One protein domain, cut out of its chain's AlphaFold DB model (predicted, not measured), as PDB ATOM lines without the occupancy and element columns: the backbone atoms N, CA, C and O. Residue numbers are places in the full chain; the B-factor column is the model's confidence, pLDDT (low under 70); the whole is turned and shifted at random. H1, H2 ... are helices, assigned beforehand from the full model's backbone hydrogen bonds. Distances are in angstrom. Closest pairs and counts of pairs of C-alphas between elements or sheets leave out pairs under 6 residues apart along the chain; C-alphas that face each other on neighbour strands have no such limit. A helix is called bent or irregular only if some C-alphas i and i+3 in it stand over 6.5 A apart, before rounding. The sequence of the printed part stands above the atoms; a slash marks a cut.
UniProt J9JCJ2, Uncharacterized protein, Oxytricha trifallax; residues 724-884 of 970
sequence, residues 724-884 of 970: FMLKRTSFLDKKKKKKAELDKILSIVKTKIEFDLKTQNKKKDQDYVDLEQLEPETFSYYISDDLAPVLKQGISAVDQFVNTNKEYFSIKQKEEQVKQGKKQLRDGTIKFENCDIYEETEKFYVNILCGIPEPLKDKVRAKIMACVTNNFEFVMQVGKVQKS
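AT A GLANCE: This is residues 724 to 884 of the 970 residues of an uncharacterized protein of Oxytricha trifallax (UniProt J9JCJ2). A long helical hairpin, H1 and H2 side by side, makes the long axis; the short H3 packs across both helices partway along, and H4 slants over the first part of H2, its residues 876 to 884 sticking out. The printed part has 161 residues with four named helices, in the order H1, H2, H3, H4, and no named strand: all helix. It is loose, with a radius of gyration of the C-alphas of 20.5 A, and only just elongated, spanning 71 by 36 by 27 A.

IN THESE COORDINATES: Find C-alpha 724 at (25.540, -53.522, 165.840); from there H1, residues 724 to 760, runs 52.6 A. H2, residues 787 to 820, starts at C-alpha 787, (58.266, -78.646, 162.454), and runs 49.4 A. H3 is residues 837 to 848, 16.3 A. H4, residues 854 to 884, runs 44.8 A to C-alpha 884 at (57.688, -49.947, 177.876); it is irregular, but only just: C-alphas 855 and 858 are 6.9 A apart.

HOW THE PARTS SIT: Begin at H1, which touches H2 at a shallow tilt of 20 degrees, opposite ways, a hairpin; their closest C-alphas, of Leu 742 and Ala 797, are 5.5 A apart. With residues 746 to 750 alone, H1 touches H3 at a steep tilt of 48 degrees; look at the closest C-alphas, of Lys 750 and Ile 848, 5.1 A apart. H2 touches H3 with residues 795 to 802 alone, closest at the C-alphas of Val 802 and Ile 837, 6.1 A. H2 touches H4 with residues 788 to 795 alone, at a steep tilt of 64 degrees; the closest C-alphas, of Lys 792 and Asn 871, are 7.2 A apart. H1 and H4 are apart. Every O i to N i+4 pair is within hydrogen-bond range in H1, H2 and H3, and 23 of 27 in H4.

THE WHOLE: The two C-alphas farthest apart, of Lys 764 and Lys 823, are 72.1 A apart. The printed part has no cut; the links H1 to H2 and H2 to H3 are long. Look for pLDDT under 70 at residues 824 to 825, 827 to 829 and 882 to 884.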
ATOM      1  N   PHE A 724      25.153 -52.417 164.958       81.44
ATOM      2  CA  PHE A 724      25.540 -53.522 165.840       81.44
ATOM      3  C   PHE A 724      25.371 -54.878 165.150       81.44
ATOM      4  O   PHE A 724      26.274 -55.705 165.253       81.44
ATOM      5  N   MET A 725      24.281 -55.101 164.407       79.75
ATOM      6  CA  MET A 725      24.072 -56.348 163.663       79.75
ATOM      7  C   MET A 725      25.110 -56.540 162.544       79.75
ATOM      8  O   MET A 725      25.722 -57.603 162.493       79.75
ATOM      9  N   LEU A 726      25.395 -55.513 161.733       83.19
ATOM     10  CA  LEU A 726      26.425 -55.555 160.679       83.19
ATOM     11  C   LEU A 726      27.844 -55.763 161.238       83.19
ATOM     12  O   LEU A 726      28.643 -56.506 160.672       83.19
ATOM     13  N   LYS A 727      28.167 -55.158 162.391       86.06
ATOM     14  CA  LYS A 727      29.424 -55.464 163.095       86.06
ATOM     15  C   LYS A 727      29.428 -56.908 163.591       86.06
ATOM     16  O   LYS A 727      30.380 -57.635 163.340       86.06
ATOM     17  N   ARG A 728      28.362 -57.355 164.254       84.50
ATOM     18  CA  ARG A 728      28.244 -58.720 164.783       84.50
ATOM     19  C   ARG A 728      28.395 -59.787 163.696       84.50
ATOM     20  O   ARG A 728      29.011 -60.808 163.981       84.50
ATOM     21  N   THR A 729      27.871 -59.575 162.489       83.38
ATOM     22  CA  THR A 729      28.042 -60.512 161.367       83.38
ATOM     23  C   THR A 729      29.488 -60.521 160.887       83.38
ATOM     24  O   THR A 729      30.118 -61.568 160.944       83.38
ATOM     25  N   SER A 730      30.074 -59.352 160.607       87.50
ATOM     26  CA  SER A 730      31.497 -59.227 160.247       87.50
ATOM     27  C   SER A 730      32.441 -59.903 161.261       87.50
ATOM     28  O   SER A 730      33.372 -60.606 160.867       87.50
ATOM     29  N   PHE A 731      32.173 -59.785 162.569       88.88
ATOM     30  CA  PHE A 731      32.945 -60.482 163.608       88.88
ATOM     31  C   PHE A 731      32.667 -61.994 163.690       88.88
ATOM     32  O   PHE A 731      33.584 -62.751 164.006       88.88
ATOM     33  N   LEU A 732      31.450 -62.461 163.387       88.06
ATOM     34  CA  LEU A 732      31.157 -63.897 163.264       88.06
ATOM     35  C   LEU A 732      31.864 -64.510 162.051       88.06
ATOM     36  O   LEU A 732      32.395 -65.613 162.159       88.06
ATOM     37  N   ASP A 733      31.935 -63.792 160.934       91.75
ATOM     38  CA  ASP A 733      32.607 -64.262 159.724       91.75
ATOM     39  C   ASP A 733      34.140 -64.199 159.877       91.75
ATOM     40  O   ASP A 733      34.830 -65.152 159.512       91.75
ATOM     41  N   LYS A 734      34.679 -63.176 160.567       94.38
ATOM     42  CA  LYS A 734      36.077 -63.151 161.050       94.38
ATOM     43  C   LYS A 734      36.377 -64.358 161.952       94.38
ATOM     44  O   LYS A 734      37.398 -65.016 161.755       94.38
ATOM     45  N   LYS A 735      35.486 -64.687 162.902       94.00
ATOM     46  CA  LYS A 735      35.612 -65.870 163.775       94.00
ATOM     47  C   LYS A 735      35.593 -67.176 162.975       94.00
ATOM     48  O   LYS A 735      36.462 -68.013 163.197       94.00
ATOM     49  N   LYS A 736      34.649 -67.350 162.042       95.06
ATOM     50  CA  LYS A 736      34.579 -68.530 161.158       95.06
ATOM     51  C   LYS A 736      35.861 -68.692 160.344       95.06
ATOM     52  O   LYS A 736      36.447 -69.768 160.364       95.06
ATOM     53  N   LYS A 737      36.329 -67.616 159.696       96.31
ATOM     54  CA  LYS A 737      37.569 -67.628 158.906       96.31
ATOM     55  C   LYS A 737      38.776 -68.009 159.763       96.31
ATOM     56  O   LYS A 737      39.533 -68.882 159.359       96.31
ATOM     57  N   LYS A 738      38.923 -67.427 160.960       96.31
ATOM     58  CA  LYS A 738      40.025 -67.774 161.875       96.31
ATOM     59  C   LYS A 738      39.915 -69.182 162.466       96.31
ATOM     60  O   LYS A 738      40.954 -69.773 162.729       96.31
ATOM     61  N   LYS A 739      38.707 -69.748 162.610       95.62
ATOM     62  CA  LYS A 739      38.559 -71.173 162.940       95.62
ATOM     63  C   LYS A 739      39.035 -72.058 161.783       95.62
ATOM     64  O   LYS A 739      39.910 -72.877 161.997       95.62
ATOM     65  N   ALA A 740      38.553 -71.836 160.559       96.44
ATOM     66  CA  ALA A 740      38.964 -72.626 159.392       96.44
ATOM     67  C   ALA A 740      40.479 -72.525 159.096       96.44
ATOM     68  O   ALA A 740      41.103 -73.491 158.670       96.44
ATOM     69  N   GLU A 741      41.084 -71.364 159.357       96.75
ATOM     70  CA  GLU A 741      42.534 -71.152 159.281       96.75
ATOM     71  C   GLU A 741      43.292 -71.969 160.344       96.75
ATOM     72  O   GLU A 741      44.280 -72.627 160.019       96.75
ATOM     73  N   LEU A 742      42.794 -71.992 161.587       96.75
ATOM     74  CA  LEU A 742      43.318 -72.833 162.665       96.75
ATOM     75  C   LEU A 742      43.147 -74.330 162.360       96.75
ATOM     76  O   LEU A 742      44.096 -75.088 162.536       96.75
ATOM     77  N   ASP A 743      41.983 -74.740 161.849       96.75
ATOM     78  CA  ASP A 743      41.674 -76.120 161.461       96.75
ATOM     79  C   ASP A 743      42.599 -76.586 160.301       96.75
ATOM     80  O   ASP A 743      43.129 -77.700 160.348       96.75
ATOM     81  N   LYS A 744      42.906 -75.722 159.311       97.31
ATOM     82  CA  LYS A 744      43.915 -76.010 158.262       97.31
ATOM     83  C   LYS A 744      45.311 -76.203 158.865       97.31
ATOM     84  O   LYS A 744      45.987 -77.177 158.541       97.31
ATOM     85  N   ILE A 745      45.755 -75.284 159.725       96.56
ATOM     86  CA  ILE A 745      47.096 -75.350 160.333       96.56
ATOM     87  C   ILE A 745      47.215 -76.573 161.254       96.56
ATOM     88  O   ILE A 745      48.257 -77.220 161.262       96.56
ATOM     89  N   LEU A 746      46.147 -76.947 161.961       96.38
ATOM     90  CA  LEU A 746      46.083 -78.166 162.768       96.38
ATOM     91  C   LEU A 746      46.334 -79.423 161.926       96.38
ATOM     92  O   LEU A 746      47.113 -80.280 162.341       96.38
ATOM     93  N   SER A 747      45.724 -79.508 160.739       97.12
ATOM     94  CA  SER A 747      45.957 -80.610 159.799       97.12
ATOM     95  C   SER A 747      47.428 -80.679 159.362       97.12
ATOM     96  O   SER A 747      48.055 -81.729 159.474       97.12
ATOM     97  N   ILE A 748      48.027 -79.541 158.982       97.06
ATOM     98  CA  ILE A 748      49.445 -79.467 158.578       97.06
ATOM     99  C   ILE A 748      50.377 -79.872 159.734       97.06
ATOM    100  O   ILE A 748      51.297 -80.666 159.534       97.06
ATOM    101  N   VAL A 749      50.129 -79.372 160.952       96.81
ATOM    102  CA  VAL A 749      50.895 -79.738 162.156       96.81
ATOM    103  C   VAL A 749      50.800 -81.241 162.422       96.81
ATOM    104  O   VAL A 749      51.826 -81.872 162.673       96.81
ATOM    105  N   LYS A 750      49.600 -81.832 162.338       96.56
ATOM    106  CA  LYS A 750      49.398 -83.274 162.521       96.56
ATOM    107  C   LYS A 750      50.176 -84.087 161.482       96.56
ATOM    108  O   LYS A 750      50.944 -84.961 161.876       96.56
ATOM    109  N   THR A 751      50.045 -83.772 160.192       96.56
ATOM    110  CA  THR A 751      50.751 -84.492 159.117       96.56
ATOM    111  C   THR A 751      52.270 -84.369 159.248       96.56
ATOM    112  O   THR A 751      52.971 -85.371 159.115       96.56
ATOM    113  N   LYS A 752      52.806 -83.184 159.581       96.94
ATOM    114  CA  LYS A 752      54.257 -83.013 159.772       96.94
ATOM    115  C   LYS A 752      54.770 -83.733 161.024       96.94
ATOM    116  O   LYS A 752      55.856 -84.296 160.974       96.94
ATOM    117  N   ILE A 753      53.995 -83.794 162.111       96.19
ATOM    118  CA  ILE A 753      54.339 -84.625 163.280       96.19
ATOM    119  C   ILE A 753      54.339 -86.109 162.910       96.19
ATOM    120  O   ILE A 753      55.280 -86.812 163.258       96.19
ATOM    121  N   GLU A 754      53.329 -86.599 162.190       95.75
ATOM    122  CA  GLU A 754      53.288 -87.994 161.736       95.75
ATOM    123  C   GLU A 754      54.491 -88.336 160.838       95.75
ATOM    124  O   GLU A 754      55.146 -89.361 161.044       95.75
ATOM    125  N   PHE A 755      54.828 -87.450 159.897       95.88
ATOM    126  CA  PHE A 755      56.001 -87.570 159.031       95.88
ATOM    127  C   PHE A 755      57.314 -87.590 159.827       95.88
ATOM    128  O   PHE A 755      58.148 -88.473 159.611       95.88
ATOM    129  N   ASP A 756      57.494 -86.661 160.770       96.06
ATOM    130  CA  ASP A 756      58.673 -86.585 161.638       96.06
ATOM    131  C   ASP A 756      58.807 -87.852 162.498       96.06
ATOM    132  O   ASP A 756      59.888 -88.435 162.569       96.06
ATOM    133  N   LEU A 757      57.713 -88.324 163.107       95.50
ATOM    134  CA  LEU A 757      57.689 -89.534 163.936       95.50
ATOM    135  C   LEU A 757      58.081 -90.781 163.142       95.50
ATOM    136  O   LEU A 757      58.915 -91.562 163.607       95.50
ATOM    137  N   LYS A 758      57.507 -90.952 161.943       94.75
ATOM    138  CA  LYS A 758      57.842 -92.057 161.036       94.75
ATOM    139  C   LYS A 758      59.309 -91.975 160.614       94.75
ATOM    140  O   LYS A 758      60.037 -92.951 160.771       94.75
ATOM    141  N   THR A 759      59.760 -90.808 160.157       94.88
ATOM    142  CA  THR A 759      61.124 -90.590 159.641       94.88
ATOM    143  C   THR A 759      62.196 -90.783 160.715       94.88
ATOM    144  O   THR A 759      63.157 -91.509 160.479       94.88
ATOM    145  N   GLN A 760      62.018 -90.224 161.916       94.88
ATOM    146  CA  GLN A 760      62.994 -90.326 163.016       94.88
ATOM    147  C   GLN A 760      63.143 -91.740 163.596       94.88
ATOM    148  O   GLN A 760      64.110 -92.004 164.309       94.88
ATOM    149  N   ASN A 761      62.201 -92.645 163.312       94.75
ATOM    150  CA  ASN A 761      62.233 -94.028 163.788       94.75
ATOM    151  C   ASN A 761      62.436 -95.051 162.647       94.75
ATOM    152  O   ASN A 761      62.377 -96.261 162.887       94.75
ATOM    153  N   LYS A 762      62.727 -94.594 161.416       94.31
ATOM    154  CA  LYS A 762      63.187 -95.461 160.321       94.31
ATOM    155  C   LYS A 762      64.534 -96.093 160.673       94.31
ATOM    156  O   LYS A 762      65.452 -95.414 161.124       94.31
ATOM    157  N   LYS A 763      64.679 -97.396 160.411       92.25
ATOM    158  CA  LYS A 763      65.967 -98.109 160.527       92.25
ATOM    159  C   LYS A 763      66.801 -97.992 159.242       92.25
ATOM    160  O   LYS A 763      68.021 -98.135 159.301       92.25
ATOM    161  N   LYS A 764      66.141 -97.731 158.108       93.31
ATOM    162  CA  LYS A 764      66.687 -97.427 156.776       93.31
ATOM    163  C   LYS A 764      65.696 -96.542 156.024       93.31
ATOM    164  O   LYS A 764      64.498 -96.624 156.284       93.31
ATOM    165  N   ASP A 765      66.153 -95.787 155.031       90.38
ATOM    166  CA  ASP A 765      65.315 -94.823 154.293       90.38
ATOM    167  C   ASP A 765      64.104 -95.472 153.597       90.38
ATOM    168  O   ASP A 765      63.029 -94.874 153.514       90.38
ATOM    169  N   GLN A 766      64.271 -96.722 153.156       90.00
ATOM    170  CA  GLN A 766      63.259 -97.553 152.492       90.00
ATOM    171  C   GLN A 766      62.283 -98.254 153.459       90.00
ATOM    172  O   GLN A 766      61.274 -98.795 153.014       90.00
ATOM    173  N   ASP A 767      62.555 -98.274 154.769       92.50
ATOM    174  CA  ASP A 767      61.692 -98.970 155.726       92.50
ATOM    175  C   ASP A 767      60.426 -98.134 155.995       92.50
ATOM    176  O   ASP A 767      60.505 -96.991 156.457       92.50
ATOM    177  N   TYR A 768      59.241 -98.699 155.743       91.38
ATOM    178  CA  TYR A 768      57.984 -98.099 156.198       91.38
ATOM    179  C   TYR A 768      57.819 -98.332 157.703       91.38
ATOM    180  O   TYR A 768      57.818 -99.473 158.165       91.38
ATOM    181  N   VAL A 769      57.656 -97.249 158.462       92.81
ATOM    182  CA  VAL A 769      57.386 -97.296 159.901       92.81
ATOM    183  C   VAL A 769      55.898 -97.080 160.132       92.81
ATOM    184  O   VAL A 769      55.362 -95.995 159.906       92.81
ATOM    185  N   ASP A 770      55.245 -98.128 160.609       94.88
ATOM    186  CA  ASP A 770      53.933 -98.044 161.231       94.88
ATOM    187  C   ASP A 770      54.089 -97.510 162.665       94.88
ATOM    188  O   ASP A 770      54.935 -97.992 163.422       94.88
ATOM    189  N   LEU A 771      53.289 -96.506 163.040       94.44
ATOM    190  CA  LEU A 771      53.362 -95.908 164.373       94.44
ATOM    191  C   LEU A 771      52.885 -96.876 165.461       94.44
ATOM    192  O   LEU A 771      53.407 -96.819 166.572       94.44
ATOM    193  N   GLU A 772      51.943 -97.776 165.158       94.75
ATOM    194  CA  GLU A 772      51.427 -98.749 166.134       94.75
ATOM    195  C   GLU A 772      52.482 -99.785 166.554       94.75
ATOM    196  O   GLU A 772      52.379-100.386 167.622       94.75
ATOM    197  N   GLN A 773      53.535 -99.955 165.747       94.25
ATOM    198  CA  GLN A 773      54.618-100.918 165.964       94.25
ATOM    199  C   GLN A 773      55.834-100.317 166.698       94.25
ATOM    200  O   GLN A 773      56.831-101.010 166.916       94.25
ATOM    201  N   LEU A 774      55.785 -99.035 167.082       94.06
ATOM    202  CA  LEU A 774      56.878 -98.362 167.791       94.06
ATOM    203  C   LEU A 774      56.833 -98.639 169.299       94.06
ATOM    204  O   LEU A 774      55.988 -98.120 170.029       94.06
ATOM    205  N   GLU A 775      57.802 -99.416 169.785       93.19
ATOM    206  CA  GLU A 775      57.965 -99.671 171.216       93.19
ATOM    207  C   GLU A 775      58.306 -98.375 171.982       93.19
ATOM    208  O   GLU A 775      59.247 -97.664 171.610       93.19
ATOM    209  N   PRO A 776      57.627 -98.069 173.106       92.62
ATOM    210  CA  PRO A 776      57.824 -96.807 173.825       92.62
ATOM    211  C   PRO A 776      59.228 -96.625 174.402       92.62
ATOM    212  O   PRO A 776      59.615 -95.498 174.709       92.62
ATOM    213  N   GLU A 777      59.980 -97.709 174.586       93.31
ATOM    214  CA  GLU A 777      61.326 -97.693 175.163       93.31
ATOM    215  C   GLU A 777      62.383 -97.278 174.133       93.31
ATOM    216  O   GLU A 777      63.202 -96.404 174.420       93.31
ATOM    217  N   THR A 778      62.319 -97.839 172.920       91.75
ATOM    218  CA  THR A 778      63.233 -97.513 171.810       91.75
ATOM    219  C   THR A 778      62.864 -96.205 171.110       91.75
ATOM    220  O   THR A 778      63.747 -95.525 170.589       91.75
ATOM    221  N   PHE A 779      61.586 -95.813 171.152       92.12
ATOM    222  CA  PHE A 779      61.077 -94.589 170.541       92.12
ATOM    223  C   PHE A 779      61.800 -93.321 171.030       92.12
ATOM    224  O   PHE A 779      61.704 -92.917 172.203       92.12
ATOM    225  N   SER A 780      62.457 -92.649 170.084       89.31
ATOM    226  CA  SER A 780      63.053 -91.326 170.259       89.31
ATOM    227  C   SER A 780      62.268 -90.286 169.453       89.31
ATOM    228  O   SER A 780      61.737 -90.587 168.384       89.31
ATOM    229  N   TYR A 781      62.176 -89.065 169.986       95.88
ATOM    230  CA  TYR A 781      61.524 -87.951 169.302       95.88
ATOM    231  C   TYR A 781      62.180 -86.615 169.653       95.88
ATOM    232  O   TYR A 781      62.368 -86.250 170.828       95.88
ATOM    233  N   TYR A 782      62.507 -85.871 168.608       96.25
ATOM    234  CA  TYR A 782      62.870 -84.464 168.633       96.25
ATOM    235  C   TYR A 782      61.953 -83.708 167.669       96.25
ATOM    236  O   TYR A 782      61.385 -84.279 166.748       96.25
ATOM    237  N   ILE A 783      61.762 -82.414 167.901       96.88
ATOM    238  CA  ILE A 783      61.051 -81.566 166.942       96.88
ATOM    239  C   ILE A 783      62.074 -81.202 165.868       96.88
ATOM    240  O   ILE A 783      63.151 -80.725 166.227       96.88
ATOM    241  N   SER A 784      61.778 -81.470 164.594       97.12
ATOM    242  CA  SER A 784      62.643 -81.030 163.494       97.12
ATOM    243  C   SER A 784      62.639 -79.506 163.364       97.12
ATOM    244  O   SER A 784      61.685 -78.831 163.768       97.12
ATOM    245  N   ASP A 785      63.691 -78.963 162.755       96.69
ATOM    246  CA  ASP A 785      63.771 -77.534 162.450       96.69
ATOM    247  C   ASP A 785      62.672 -77.090 161.461       96.69
ATOM    248  O   ASP A 785      62.233 -75.944 161.526       96.69
ATOM    249  N   ASP A 786      62.137 -78.010 160.642       96.75
ATOM    250  CA  ASP A 786      60.942 -77.802 159.809       96.75
ATOM    251  C   ASP A 786      59.647 -77.711 160.634       96.75
ATOM    252  O   ASP A 786      58.755 -76.916 160.339       96.75
ATOM    253  N   LEU A 787      59.491 -78.561 161.655       96.19
ATOM    254  CA  LEU A 787      58.266 -78.646 162.454       96.19
ATOM    255  C   LEU A 787      58.163 -77.496 163.467       96.19
ATOM    256  O   LEU A 787      57.060 -77.038 163.775       96.19
ATOM    257  N   ALA A 788      59.292 -76.992 163.971       96.06
ATOM    258  CA  ALA A 788      59.339 -75.863 164.899       96.06
ATOM    259  C   ALA A 788      58.590 -74.591 164.412       96.06
ATOM    260  O   ALA A 788      57.771 -74.067 165.181       96.06
ATOM    261  N   PRO A 789      58.782 -74.074 163.176       96.19
ATOM    262  CA  PRO A 789      58.023 -72.936 162.662       96.19
ATOM    263  C   PRO A 789      56.544 -73.265 162.422       96.19
ATOM    264  O   PRO A 789      55.699 -72.408 162.681       96.19
ATOM    265  N   VAL A 790      56.201 -74.492 162.015       96.94
ATOM    266  CA  VAL A 790      54.803 -74.913 161.799       96.94
ATOM    267  C   VAL A 790      54.042 -74.987 163.134       96.94
ATOM    268  O   VAL A 790      52.931 -74.466 163.249       96.94
ATOM    269  N   LEU A 791      54.664 -75.514 164.196       96.06
ATOM    270  CA  LEU A 791      54.131 -75.444 165.565       96.06
ATOM    271  C   LEU A 791      53.946 -73.991 166.026       96.06
ATOM    272  O   LEU A 791      52.898 -73.641 166.571       96.06
ATOM    273  N   LYS A 792      54.929 -73.120 165.770       95.38
ATOM    274  CA  LYS A 792      54.863 -71.684 166.094       95.38
ATOM    275  C   LYS A 792      53.739 -70.961 165.337       95.38
ATOM    276  O   LYS A 792      53.068 -70.104 165.917       95.38
ATOM    277  N   GLN A 793      53.483 -71.336 164.082       96.00
ATOM    278  CA  GLN A 793      52.339 -70.867 163.295       96.00
ATOM    279  C   GLN A 793      51.010 -71.334 163.911       96.00
ATOM    280  O   GLN A 793      50.086 -70.530 164.034       96.00
ATOM    281  N   GLY A 794      50.939 -72.583 164.386       95.62
ATOM    282  CA  GLY A 794      49.803 -73.122 165.142       95.62
ATOM    283  C   GLY A 794      49.468 -72.307 166.394       95.62
ATOM    284  O   GLY A 794      48.343 -71.828 166.532       95.62
ATOM    285  N   ILE A 795      50.457 -72.056 167.260       94.88
ATOM    286  CA  ILE A 795      50.289 -71.220 168.468       94.88
ATOM    287  C   ILE A 795      49.776 -69.816 168.096       94.88
ATOM    288  O   ILE A 795      48.868 -69.288 168.741       94.88
ATOM    289  N   SER A 796      50.327 -69.217 167.033       95.50
ATOM    290  CA  SER A 796      49.905 -67.902 166.531       95.50
ATOM    291  C   SER A 796      48.450 -67.898 166.041       95.50
ATOM    292  O   SER A 796      47.708 -66.953 166.312       95.50
ATOM    293  N   ALA A 797      48.003 -68.962 165.369       96.00
ATOM    294  CA  ALA A 797      46.613 -69.106 164.944       96.00
ATOM    295  C   ALA A 797      45.653 -69.261 166.138       96.00
ATOM    296  O   ALA A 797      44.588 -68.636 166.138       96.00
ATOM    297  N   VAL A 798      46.046 -70.007 167.181       96.06
ATOM    298  CA  VAL A 798      45.272 -70.117 168.432       96.06
ATOM    299  C   VAL A 798      45.127 -68.748 169.104       96.06
ATOM    300  O   VAL A 798      44.003 -68.349 169.404       96.06
ATOM    301  N   ASP A 799      46.211 -67.981 169.280       95.19
ATOM    302  CA  ASP A 799      46.137 -66.627 169.857       95.19
ATOM    303  C   ASP A 799      45.215 -65.703 169.042       95.19
ATOM    304  O   ASP A 799      44.333 -65.043 169.599       95.19
ATOM    305  N   GLN A 800      45.334 -65.705 167.712       95.31
ATOM    306  CA  GLN A 800      44.483 -64.890 166.840       95.31
ATOM    307  C   GLN A 800      42.996 -65.286 166.910       95.31
ATOM    308  O   GLN A 800      42.123 -64.409 166.880       95.31
ATOM    309  N   PHE A 801      42.685 -66.580 167.032       96.25
ATOM    310  CA  PHE A 801      41.320 -67.073 167.228       96.25
ATOM    311  C   PHE A 801      40.768 -66.677 168.607       96.25
ATOM    312  O   PHE A 801      39.684 -66.097 168.701       96.25
ATOM    313  N   VAL A 802      41.546 -66.897 169.670       95.44
ATOM    314  CA  VAL A 802      41.218 -66.530 171.057       95.44
ATOM    315  C   VAL A 802      40.996 -65.018 171.196       95.44
ATOM    316  O   VAL A 802      40.019 -64.584 171.812       95.44
ATOM    317  N   ASN A 803      41.835 -64.191 170.575       94.81
ATOM    318  CA  ASN A 803      41.680 -62.737 170.590       94.81
ATOM    319  C   ASN A 803      40.467 -62.280 169.761       94.81
ATOM    320  O   ASN A 803      39.709 -61.427 170.224       94.81
ATOM    321  N   THR A 804      40.181 -62.920 168.622       94.75
ATOM    322  CA  THR A 804      38.940 -62.684 167.854       94.75
ATOM    323  C   THR A 804      37.684 -63.056 168.663       94.75
ATOM    324  O   THR A 804      36.684 -62.336 168.621       94.75
ATOM    325  N   ASN A 805      37.728 -64.129 169.464       93.12
ATOM    326  CA  ASN A 805      36.657 -64.474 170.407       93.12
ATOM    327  C   ASN A 805      36.477 -63.391 171.485       93.12
ATOM    328  O   ASN A 805      35.352 -62.956 171.737       93.12
ATOM    329  N   LYS A 806      37.570 -62.906 172.089       93.12
ATOM    330  CA  LYS A 806      37.544 -61.846 173.116       93.12
ATOM    331  C   LYS A 806      36.992 -60.519 172.572       93.12
ATOM    332  O   LYS A 806      36.177 -59.878 173.242       93.12
ATOM    333  N   GLU A 807      37.350 -60.134 171.346       91.94
ATOM    334  CA  GLU A 807      36.749 -58.989 170.644       91.94
ATOM    335  C   GLU A 807      35.232 -59.164 170.466       91.94
ATOM    336  O   GLU A 807      34.455 -58.277 170.837       91.94
ATOM    337  N   TYR A 808      34.800 -60.324 169.954       91.56
ATOM    338  CA  TYR A 808      33.386 -60.650 169.753       91.56
ATOM    339  C   TYR A 808      32.583 -60.585 171.063       91.56
ATOM    340  O   TYR A 808      31.530 -59.940 171.109       91.56
ATOM    341  N   PHE A 809      33.091 -61.176 172.150       90.69
ATOM    342  CA  PHE A 809      32.441 -61.113 173.462       90.69
ATOM    343  C   PHE A 809      32.378 -59.679 174.010       90.69
ATOM    344  O   PHE A 809      31.329 -59.275 174.514       90.69
ATOM    345  N   SER A 810      33.429 -58.866 173.841       89.44
ATOM    346  CA  SER A 810      33.400 -57.447 174.233       89.44
ATOM    347  C   SER A 810      32.318 -56.657 173.483       89.44
ATOM    348  O   SER A 810      31.657 -55.796 174.066       89.44
ATOM    349  N   ILE A 811      32.106 -56.947 172.195       88.19
ATOM    350  CA  ILE A 811      31.053 -56.318 171.386       88.19
ATOM    351  C   ILE A 811      29.665 -56.787 171.836       88.19
ATOM    352  O   ILE A 811      28.788 -55.947 172.035       88.19
ATOM    353  N   LYS A 812      29.473 -58.091 172.069       88.44
ATOM    354  CA  LYS A 812      28.202 -58.654 172.553       88.44
ATOM    355  C   LYS A 812      27.819 -58.114 173.939       88.44
ATOM    356  O   LYS A 812      26.677 -57.712 174.146       88.44
ATOM    357  N   GLN A 813      28.780 -57.985 174.853       87.88
ATOM    358  CA  GLN A 813      28.564 -57.376 176.170       87.88
ATOM    359  C   GLN A 813      28.142 -55.896 176.054       87.88
ATOM    360  O   GLN A 813      27.232 -55.453 176.756       87.88
ATOM    361  N   LYS A 814      28.746 -55.129 175.133       87.06
ATOM    362  CA  LYS A 814      28.340 -53.740 174.836       87.06
ATOM    363  C   LYS A 814      26.938 -53.671 174.215       87.06
ATOM    364  O   LYS A 814      26.157 -52.798 174.588       87.06
ATOM    365  N   GLU A 815      26.592 -54.597 173.317       86.19
ATOM    366  CA  GLU A 815      25.244 -54.742 172.738       86.19
ATOM    367  C   GLU A 815      24.190 -54.963 173.844       86.19
ATOM    368  O   GLU A 815      23.142 -54.314 173.861       86.19
ATOM    369  N   GLU A 816      24.488 -55.823 174.820       86.50
ATOM    370  CA  GLU A 816      23.604 -56.140 175.946       86.50
ATOM    371  C   GLU A 816      23.488 -54.991 176.963       86.50
ATOM    372  O   GLU A 816      22.378 -54.692 177.409       86.50
ATOM    373  N   GLN A 817      24.580 -54.275 177.262       85.25
ATOM    374  CA  GLN A 817      24.546 -53.039 178.060       85.25
ATOM    375  C   GLN A 817      23.670 -51.958 177.399       85.25
ATOM    376  O   GLN A 817      22.869 -51.306 178.069       85.25
ATOM    377  N   VAL A 818      23.754 -51.797 176.072       84.56
ATOM    378  CA  VAL A 818      22.881 -50.875 175.321       84.56
ATOM    379  C   VAL A 818      21.416 -51.335 175.355       84.56
ATOM    380  O   VAL A 818      20.523 -50.500 175.513       84.56
ATOM    381  N   LYS A 819      21.149 -52.645 175.261       84.19
ATOM    382  CA  LYS A 819      19.787 -53.214 175.284       84.19
ATOM    383  C   LYS A 819      19.104 -53.134 176.653       84.19
ATOM    384  O   LYS A 819      17.908 -52.850 176.701       84.19
ATOM    385  N   GLN A 820      19.830 -53.349 177.750       83.81
ATOM    386  CA  GLN A 820      19.294 -53.209 179.116       83.81
ATOM    387  C   GLN A 820      19.219 -51.734 179.572       83.81
ATOM    388  O   GLN A 820      18.451 -51.390 180.477       83.81
ATOM    389  N   GLY A 821      19.957 -50.845 178.897       80.94
ATOM    390  CA  GLY A 821      20.028 -49.417 179.197       80.94
ATOM    391  C   GLY A 821      20.824 -49.129 180.473       80.94
ATOM    392  O   GLY A 821      21.525 -49.983 181.000       80.94
ATOM    393  N   LYS A 822      20.688 -47.918 181.034       73.38
ATOM    394  CA  LYS A 822      21.397 -47.518 182.274       73.38
ATOM    395  C   LYS A 822      20.950 -48.265 183.548       73.38
ATOM    396  O   LYS A 822      21.394 -47.913 184.640       73.38
ATOM    397  N   LYS A 823      20.081 -49.277 183.449       75.00
ATOM    398  CA  LYS A 823      19.850 -50.215 184.553       75.00
ATOM    399  C   LYS A 823      21.080 -51.111 184.638       75.00
ATOM    400  O   LYS A 823      21.338 -51.865 183.711       75.00
ATOM    401  N   GLN A 824      21.834 -50.984 185.730       67.31
ATOM    402  CA  GLN A 824      23.058 -51.752 185.968       67.31
ATOM    403  C   GLN A 824      22.819 -53.242 185.680       67.31
ATOM    404  O   GLN A 824      21.999 -53.870 186.358       67.31
ATOM    405  N   LEU A 825      23.554 -53.806 184.712       63.88
ATOM    406  CA  LEU A 825      23.774 -55.249 184.696       63.88
ATOM    407  C   LEU A 825      24.382 -55.597 186.057       63.88
ATOM    408  O   LEU A 825      25.388 -55.014 186.447       63.88
ATOM    409  N   ARG A 826      23.768 -56.530 186.785       70.38
ATOM    410  CA  ARG A 826      24.468 -57.207 187.878       70.38
ATOM    411  C   ARG A 826      25.410 -58.215 187.229       70.38
ATOM    412  O   ARG A 826      24.948 -59.038 186.441       70.38
ATOM    413  N   ASP A 827      26.696 -58.147 187.557       62.09
ATOM    414  CA  ASP A 827      27.803 -58.747 186.788       62.09
ATOM    415  C   ASP A 827      27.821 -60.290 186.680       62.09
ATOM    416  O   ASP A 827      28.748 -60.853 186.108       62.09
ATOM    417  N   GLY A 828      26.814 -60.998 187.208       68.38
ATOM    418  CA  GLY A 828      26.746 -62.467 187.219       68.38
ATOM    419  C   GLY A 828      25.725 -63.115 186.273       68.38
ATOM    420  O   GLY A 828      25.689 -64.340 186.194       68.38
ATOM    421  N   THR A 829      24.864 -62.350 185.589       67.75
ATOM    422  CA  THR A 829      23.684 -62.931 184.903       67.75
ATOM    423  C   THR A 829      23.991 -63.578 183.546       67.75
ATOM    424  O   THR A 829      23.218 -64.414 183.087       67.75
ATOM    425  N   ILE A 830      25.084 -63.196 182.879       71.38
ATOM    426  CA  ILE A 830      25.407 -63.655 181.519       71.38
ATOM    427  C   ILE A 830      26.798 -64.285 181.535       71.38
ATOM    428  O   ILE A 830      27.815 -63.602 181.421       71.38
ATOM    429  N   LYS A 831      26.829 -65.608 181.719       78.75
ATOM    430  CA  LYS A 831      28.050 -66.412 181.630       78.75
ATOM    431  C   LYS A 831      28.445 -66.550 180.161       78.75
ATOM    432  O   LYS A 831      27.856 -67.344 179.433       78.75
ATOM    433  N   PHE A 832      29.429 -65.772 179.727       79.94
ATOM    434  CA  PHE A 832      30.182 -66.097 178.518       79.94
ATOM    435  C   PHE A 832      31.246 -67.136 178.862       79.94
ATOM    436  O   PHE A 832      31.862 -67.048 179.925       79.94
ATOM    437  N   GLU A 833      31.480 -68.093 177.967       80.62
ATOM    438  CA  GLU A 833      32.657 -68.953 178.056       80.62
ATOM    439  C   GLU A 833      33.910 -68.083 177.975       80.62
ATOM    440  O   GLU A 833      34.120 -67.336 177.015       80.62
ATOM    441  N   ASN A 834      34.732 -68.150 179.018       83.88
ATOM    442  CA  ASN A 834      35.955 -67.374 179.094       83.88
ATOM    443  C   ASN A 834      37.044 -68.087 178.288       83.88
ATOM    444  O   ASN A 834      37.826 -68.839 178.852       83.88
ATOM    445  N   CYS A 835      37.051 -67.863 176.971       88.12
ATOM    446  CA  CYS A 835      38.009 -68.442 176.028       88.12
ATOM    447  C   CYS A 835      39.450 -68.059 176.420       88.12
ATOM    448  O   CYS A 835      39.949 -66.978 176.080       88.12
ATOM    449  N   ASP A 836      40.092 -68.932 177.196       93.00
ATOM    450  CA  ASP A 836      41.476 -68.793 177.622       93.00
ATOM    451  C   ASP A 836      42.418 -69.318 176.533       93.00
ATOM    452  O   ASP A 836      42.104 -70.259 175.804       93.00
ATOM    453  N   ILE A 837      43.589 -68.696 176.423       90.50
ATOM    454  CA  ILE A 837      44.602 -69.125 175.465       90.50
ATOM    455  C   ILE A 837      45.199 -70.476 175.854       90.50
ATOM    456  O   ILE A 837      45.480 -71.272 174.964       90.50
ATOM    457  N   TYR A 838      45.352 -70.765 177.149       92.19
ATOM    458  CA  TYR A 838      45.920 -72.032 177.610       92.19
ATOM    459  C   TYR A 838      44.975 -73.210 177.354       92.19
ATOM    460  O   TYR A 838      45.416 -74.249 176.875       92.19
ATOM    461  N   GLU A 839      43.677 -73.024 177.600       93.19
ATOM    462  CA  GLU A 839      42.652 -74.051 177.383       93.19
ATOM    463  C   GLU A 839      42.478 -74.370 175.889       93.19
ATOM    464  O   GLU A 839      42.470 -75.535 175.492       93.19
ATOM    465  N   GLU A 840      42.411 -73.346 175.032       93.62
ATOM    466  CA  GLU A 840      42.285 -73.547 173.583       93.62
ATOM    467  C   GLU A 840      43.577 -74.120 172.968       93.62
ATOM    468  O   GLU A 840      43.527 -74.937 172.049       93.62
ATOM    469  N   THR A 841      44.739 -73.768 173.533       92.88
ATOM    470  CA  THR A 841      46.038 -74.376 173.203       92.88
ATOM    471  C   THR A 841      46.102 -75.852 173.624       92.88
ATOM    472  O   THR A 841      46.662 -76.671 172.898       92.88
ATOM    473  N   GLU A 842      45.505 -76.236 174.757       92.19
ATOM    474  CA  GLU A 842      45.430 -77.645 175.162       92.19
ATOM    475  C   GLU A 842      44.509 -78.455 174.236       92.19
ATOM    476  O   GLU A 842      44.912 -79.528 173.785       92.19
ATOM    477  N   LYS A 843      43.337 -77.921 173.855       94.12
ATOM    478  CA  LYS A 843      42.452 -78.540 172.843       94.12
ATOM    479  C   LYS A 843      43.161 -78.729 171.500       94.12
ATOM    480  O   LYS A 843      43.057 -79.797 170.899       94.12
ATOM    481  N   PHE A 844      43.920 -77.723 171.058       94.69
ATOM    482  CA  PHE A 844      44.743 -77.791 169.849       94.69
ATOM    483  C   PHE A 844      45.711 -78.989 169.901       94.69
ATOM    484  O   PHE A 844      45.742 -79.778 168.956       94.69
ATOM    485  N   TYR A 845      46.408 -79.223 171.023       93.06
ATOM    486  CA  TYR A 845      47.277 -80.403 171.159       93.06
ATOM    487  C   TYR A 845      46.534 -81.728 171.315       93.06
ATOM    488  O   TYR A 845      46.981 -82.713 170.737       93.06
ATOM    489  N   VAL A 846      45.411 -81.785 172.033       94.94
ATOM    490  CA  VAL A 846      44.598 -83.015 172.121       94.94
ATOM    491  C   VAL A 846      44.160 -83.473 170.724       94.94
ATOM    492  O   VAL A 846      44.276 -84.653 170.399       94.94
ATOM    493  N   ASN A 847      43.758 -82.532 169.868       95.56
ATOM    494  CA  ASN A 847      43.379 -82.804 168.483       95.56
ATOM    495  C   ASN A 847      44.580 -83.183 167.590       95.56
ATOM    496  O   ASN A 847      44.459 -84.091 166.773       95.56
ATOM    497  N   ILE A 848      45.748 -82.551 167.760       95.44
ATOM    498  CA  ILE A 848      46.989 -82.930 167.049       95.44
ATOM    499  C   ILE A 848      47.438 -84.353 167.408       95.44
ATOM    500  O   ILE A 848      47.831 -85.121 166.534       95.44
ATOM    501  N   LEU A 849      47.367 -84.716 168.691       96.00
ATOM    502  CA  LEU A 849      47.753 -86.037 169.195       96.00
ATOM    503  C   LEU A 849      46.708 -87.127 168.869       96.00
ATOM    504  O   LEU A 849      46.939 -88.306 169.143       96.00
ATOM    505  N   CYS A 850      45.563 -86.762 168.281       94.31
ATOM    506  CA  CYS A 850      44.521 -87.692 167.860       94.31
ATOM    507  C   CYS A 850      44.954 -88.456 166.594       94.31
ATOM    508  O   CYS A 850      44.860 -87.948 165.475       94.31
ATOM    509  N   GLY A 851      45.454 -89.679 166.788       91.62
ATOM    510  CA  GLY A 851      46.045 -90.538 165.750       91.62
ATOM    511  C   GLY A 851      47.440 -91.061 166.113       91.62
ATOM    512  O   GLY A 851      47.910 -92.016 165.509       91.62
ATOM    513  N   ILE A 852      48.086 -90.487 167.132       96.06
ATOM    514  CA  ILE A 852      49.327 -91.028 167.701       96.06
ATOM    515  C   ILE A 852      48.958 -92.094 168.750       96.06
ATOM    516  O   ILE A 852      48.079 -91.824 169.574       96.06
ATOM    517  N   PRO A 853      49.610 -93.273 168.782       95.94
ATOM    518  CA  PRO A 853      49.362 -94.289 169.805       95.94
ATOM    519  C   PRO A 853      49.573 -93.767 171.232       95.94
ATOM    520  O   PRO A 853      50.562 -93.084 171.512       95.94
ATOM    521  N   GLU A 854      48.671 -94.124 172.155       95.12
ATOM    522  CA  GLU A 854      48.680 -93.662 173.558       95.12
ATOM    523  C   GLU A 854      50.060 -93.746 174.243       95.12
ATOM    524  O   GLU A 854      50.476 -92.750 174.836       95.12
ATOM    525  N   PRO A 855      50.835 -94.847 174.107       93.81
ATOM    526  CA  PRO A 855      52.152 -94.966 174.739       93.81
ATOM    527  C   PRO A 855      53.205 -93.957 174.249       93.81
ATOM    528  O   PRO A 855      54.218 -93.746 174.919       93.81
ATOM    529  N   LEU A 856      52.988 -93.339 173.084       95.25
ATOM    530  CA  LEU A 856      53.865 -92.318 172.506       95.25
ATOM    531  C   LEU A 856      53.359 -90.896 172.799       95.25
ATOM    532  O   LEU A 856      54.172 -89.968 172.875       95.25
ATOM    533  N   LYS A 857      52.040 -90.718 172.997       95.81
ATOM    534  CA  LYS A 857      51.403 -89.401 173.182       95.81
ATOM    535  C   LYS A 857      52.070 -88.577 174.273       95.81
ATOM    536  O   LYS A 857      52.369 -87.419 174.014       95.81
ATOM    537  N   ASP A 858      52.361 -89.140 175.445       94.50
ATOM    538  CA  ASP A 858      52.970 -88.380 176.548       94.50
ATOM    539  C   ASP A 858      54.378 -87.859 176.214       94.50
ATOM    540  O   ASP A 858      54.697 -86.702 176.502       94.50
ATOM    541  N   LYS A 859      55.210 -88.663 175.535       94.81
ATOM    542  CA  LYS A 859      56.540 -88.232 175.063       94.81
ATOM    543  C   LYS A 859      56.425 -87.115 174.019       94.81
ATOM    544  O   LYS A 859      57.141 -86.114 174.114       94.81
ATOM    545  N   VAL A 860      55.523 -87.260 173.045       96.25
ATOM    546  CA  VAL A 860      55.289 -86.253 171.992       96.25
ATOM    547  C   VAL A 860      54.711 -84.967 172.590       96.25
ATOM    548  O   VAL A 860      55.233 -83.880 172.336       96.25
ATOM    549  N   ARG A 861      53.709 -85.086 173.467       95.25
ATOM    550  CA  ARG A 861      53.089 -83.988 174.217       95.25
ATOM    551  C   ARG A 861      54.121 -83.217 175.031       95.25
ATOM    552  O   ARG A 861      54.154 -81.997 174.937       95.25
ATOM    553  N   ALA A 862      54.987 -83.896 175.783       94.88
ATOM    554  CA  ALA A 862      56.025 -83.244 176.582       94.88
ATOM    555  C   ALA A 862      57.014 -82.441 175.716       94.88
ATOM    556  O   ALA A 862      57.371 -81.315 176.069       94.88
ATOM    557  N   LYS A 863      57.420 -82.980 174.558       95.44
ATOM    558  CA  LYS A 863      58.309 -82.293 173.603       95.44
ATOM    559  C   LYS A 863      57.646 -81.066 172.975       95.44
ATOM    560  O   LYS A 863      58.254 -79.996 172.963       95.44
ATOM    561  N   ILE A 864      56.400 -81.201 172.513       94.50
ATOM    562  CA  ILE A 864      55.617 -80.088 171.957       94.50
ATOM    563  C   ILE A 864      55.414 -79.012 173.025       94.50
ATOM    564  O   ILE A 864      55.802 -77.869 172.804       94.50
ATOM    565  N   MET A 865      54.922 -79.371 174.214       91.94
ATOM    566  CA  MET A 865      54.705 -78.422 175.311       91.94
ATOM    567  C   MET A 865      55.982 -77.670 175.708       91.94
ATOM    568  O   MET A 865      55.903 -76.474 175.960       91.94
ATOM    569  N   ALA A 866      57.162 -78.301 175.687       93.31
ATOM    570  CA  ALA A 866      58.428 -77.604 175.939       93.31
ATOM    571  C   ALA A 866      58.746 -76.538 174.866       93.31
ATOM    572  O   ALA A 866      59.040 -75.390 175.201       93.31
ATOM    573  N   CYS A 867      58.629 -76.880 173.576       91.50
ATOM    574  CA  CYS A 867      58.789 -75.920 172.472       91.50
ATOM    575  C   CYS A 867      57.774 -74.763 172.569       91.50
ATOM    576  O   CYS A 867      58.102 -73.594 172.351       91.50
ATOM    577  N   VAL A 868      56.541 -75.085 172.950       88.94
ATOM    578  CA  VAL A 868      55.427 -74.147 173.103       88.94
ATOM    579  C   VAL A 868      55.660 -73.193 174.273       88.94
ATOM    580  O   VAL A 868      55.513 -71.986 174.097       88.94
ATOM    581  N   THR A 869      56.087 -73.687 175.440       91.12
ATOM    582  CA  THR A 869      56.429 -72.849 176.601       91.12
ATOM    583  C   THR A 869      57.539 -71.857 176.259       91.12
ATOM    584  O   THR A 869      57.379 -70.666 176.525       91.12
ATOM    585  N   ASN A 870      58.601 -72.303 175.579       91.19
ATOM    586  CA  ASN A 870      59.694 -71.427 175.138       91.19
ATOM    587  C   ASN A 870      59.191 -70.305 174.203       91.19
ATOM    588  O   ASN A 870      59.566 -69.142 174.358       91.19
ATOM    589  N   ASN A 871      58.289 -70.628 173.265       85.38
ATOM    590  CA  ASN A 871      57.652 -69.634 172.393       85.38
ATOM    591  C   ASN A 871      56.741 -68.661 173.174       85.38
ATOM    592  O   ASN A 871      56.774 -67.457 172.916       85.38
ATOM    593  N   PHE A 872      55.963 -69.142 174.150       85.69
ATOM    594  CA  PHE A 872      55.105 -68.289 174.984       85.69
ATOM    595  C   PHE A 872      55.903 -67.323 175.865       85.69
ATOM    596  O   PHE A 872      55.515 -66.158 175.990       85.69
ATOM    597  N   GLU A 873      57.022 -67.760 176.449       86.75
ATOM    598  CA  GLU A 873      57.901 -66.859 177.201       86.75
ATOM    599  C   GLU A 873      58.490 -65.771 176.299       86.75
ATOM    600  O   GLU A 873      58.462 -64.598 176.678       86.75
ATOM    601  N   PHE A 874      58.935 -66.121 175.088       81.44
ATOM    602  CA  PHE A 874      59.428 -65.154 174.105       81.44
ATOM    603  C   PHE A 874      58.358 -64.113 173.730       81.44
ATOM    604  O   PHE A 874      58.599 -62.908 173.844       81.44
ATOM    605  N   VAL A 875      57.142 -64.549 173.373       75.00
ATOM    606  CA  VAL A 875      56.018 -63.647 173.046       75.00
ATOM    607  C   VAL A 875      55.660 -62.746 174.236       75.00
ATOM    608  O   VAL A 875      55.484 -61.535 174.069       75.00
ATOM    609  N   MET A 876      55.625 -63.288 175.460       78.81
ATOM    610  CA  MET A 876      55.382 -62.493 176.669       78.81
ATOM    611  C   MET A 876      56.515 -61.520 177.018       78.81
ATOM    612  O   MET A 876      56.252 -60.525 177.696       78.81
ATOM    613  N   GLN A 877      57.759 -61.774 176.602       82.38
ATOM    614  CA  GLN A 877      58.864 -60.826 176.763       82.38
ATOM    615  C   GLN A 877      58.772 -59.693 175.731       82.38
ATOM    616  O   GLN A 877      58.743 -58.524 176.123       82.38
ATOM    617  N   VAL A 878      58.603 -60.006 174.440       74.75
ATOM    618  CA  VAL A 878      58.443 -59.000 173.368       74.75
ATOM    619  C   VAL A 878      57.252 -58.072 173.647       74.75
ATOM    620  O   VAL A 878      57.386 -56.846 173.592       74.75
ATOM    621  N   GLY A 879      56.111 -58.634 174.061       71.00
ATOM    622  CA  GLY A 879      54.911 -57.871 174.421       71.00
ATOM    623  C   GLY A 879      55.044 -56.989 175.675       71.00
ATOM    624  O   GLY A 879      54.206 -56.107 175.886       71.00
ATOM    625  N   LYS A 880      56.082 -57.187 176.504       78.25
ATOM    626  CA  LYS A 880      56.452 -56.262 177.593       78.25
ATOM    627  C   LYS A 880      57.333 -55.130 177.065       78.25
ATOM    628  O   LYS A 880      57.026 -53.974 177.339       78.25
ATOM    629  N   VAL A 881      58.354 -55.447 176.262       77.12
ATOM    630  CA  VAL A 881      59.302 -54.463 175.699       77.12
ATOM    631  C   VAL A 881      58.577 -53.377 174.894       77.12
ATOM    632  O   VAL A 881      58.794 -52.188 175.138       77.12
ATOM    633  N   GLN A 882      57.641 -53.762 174.019       59.12
ATOM    634  CA  GLN A 882      56.851 -52.806 173.226       59.12
ATOM    635  C   GLN A 882      55.944 -51.896 174.079       59.12
ATOM    636  O   GLN A 882      55.698 -50.752 173.709       59.12
ATOM    637  N   LYS A 883      55.471 -52.368 175.242       57.72
ATOM    638  CA  LYS A 883      54.647 -51.565 176.169       57.72
ATOM    639  C   LYS A 883      55.471 -50.626 177.051       57.72
ATOM    640  O   LYS A 883      54.924 -49.648 177.558       57.72
ATOM    641  N   SER A 884      56.765 -50.895 177.238       59.88
ATOM    642  CA  SER A 884      57.688 -49.947 177.876       59.88
ATOM    643  C   SER A 884      58.126 -48.819 176.939       59.88
ATOM    644  O   SER A 884      58.188 -47.676 177.383       59.88
TER     645      SER A 884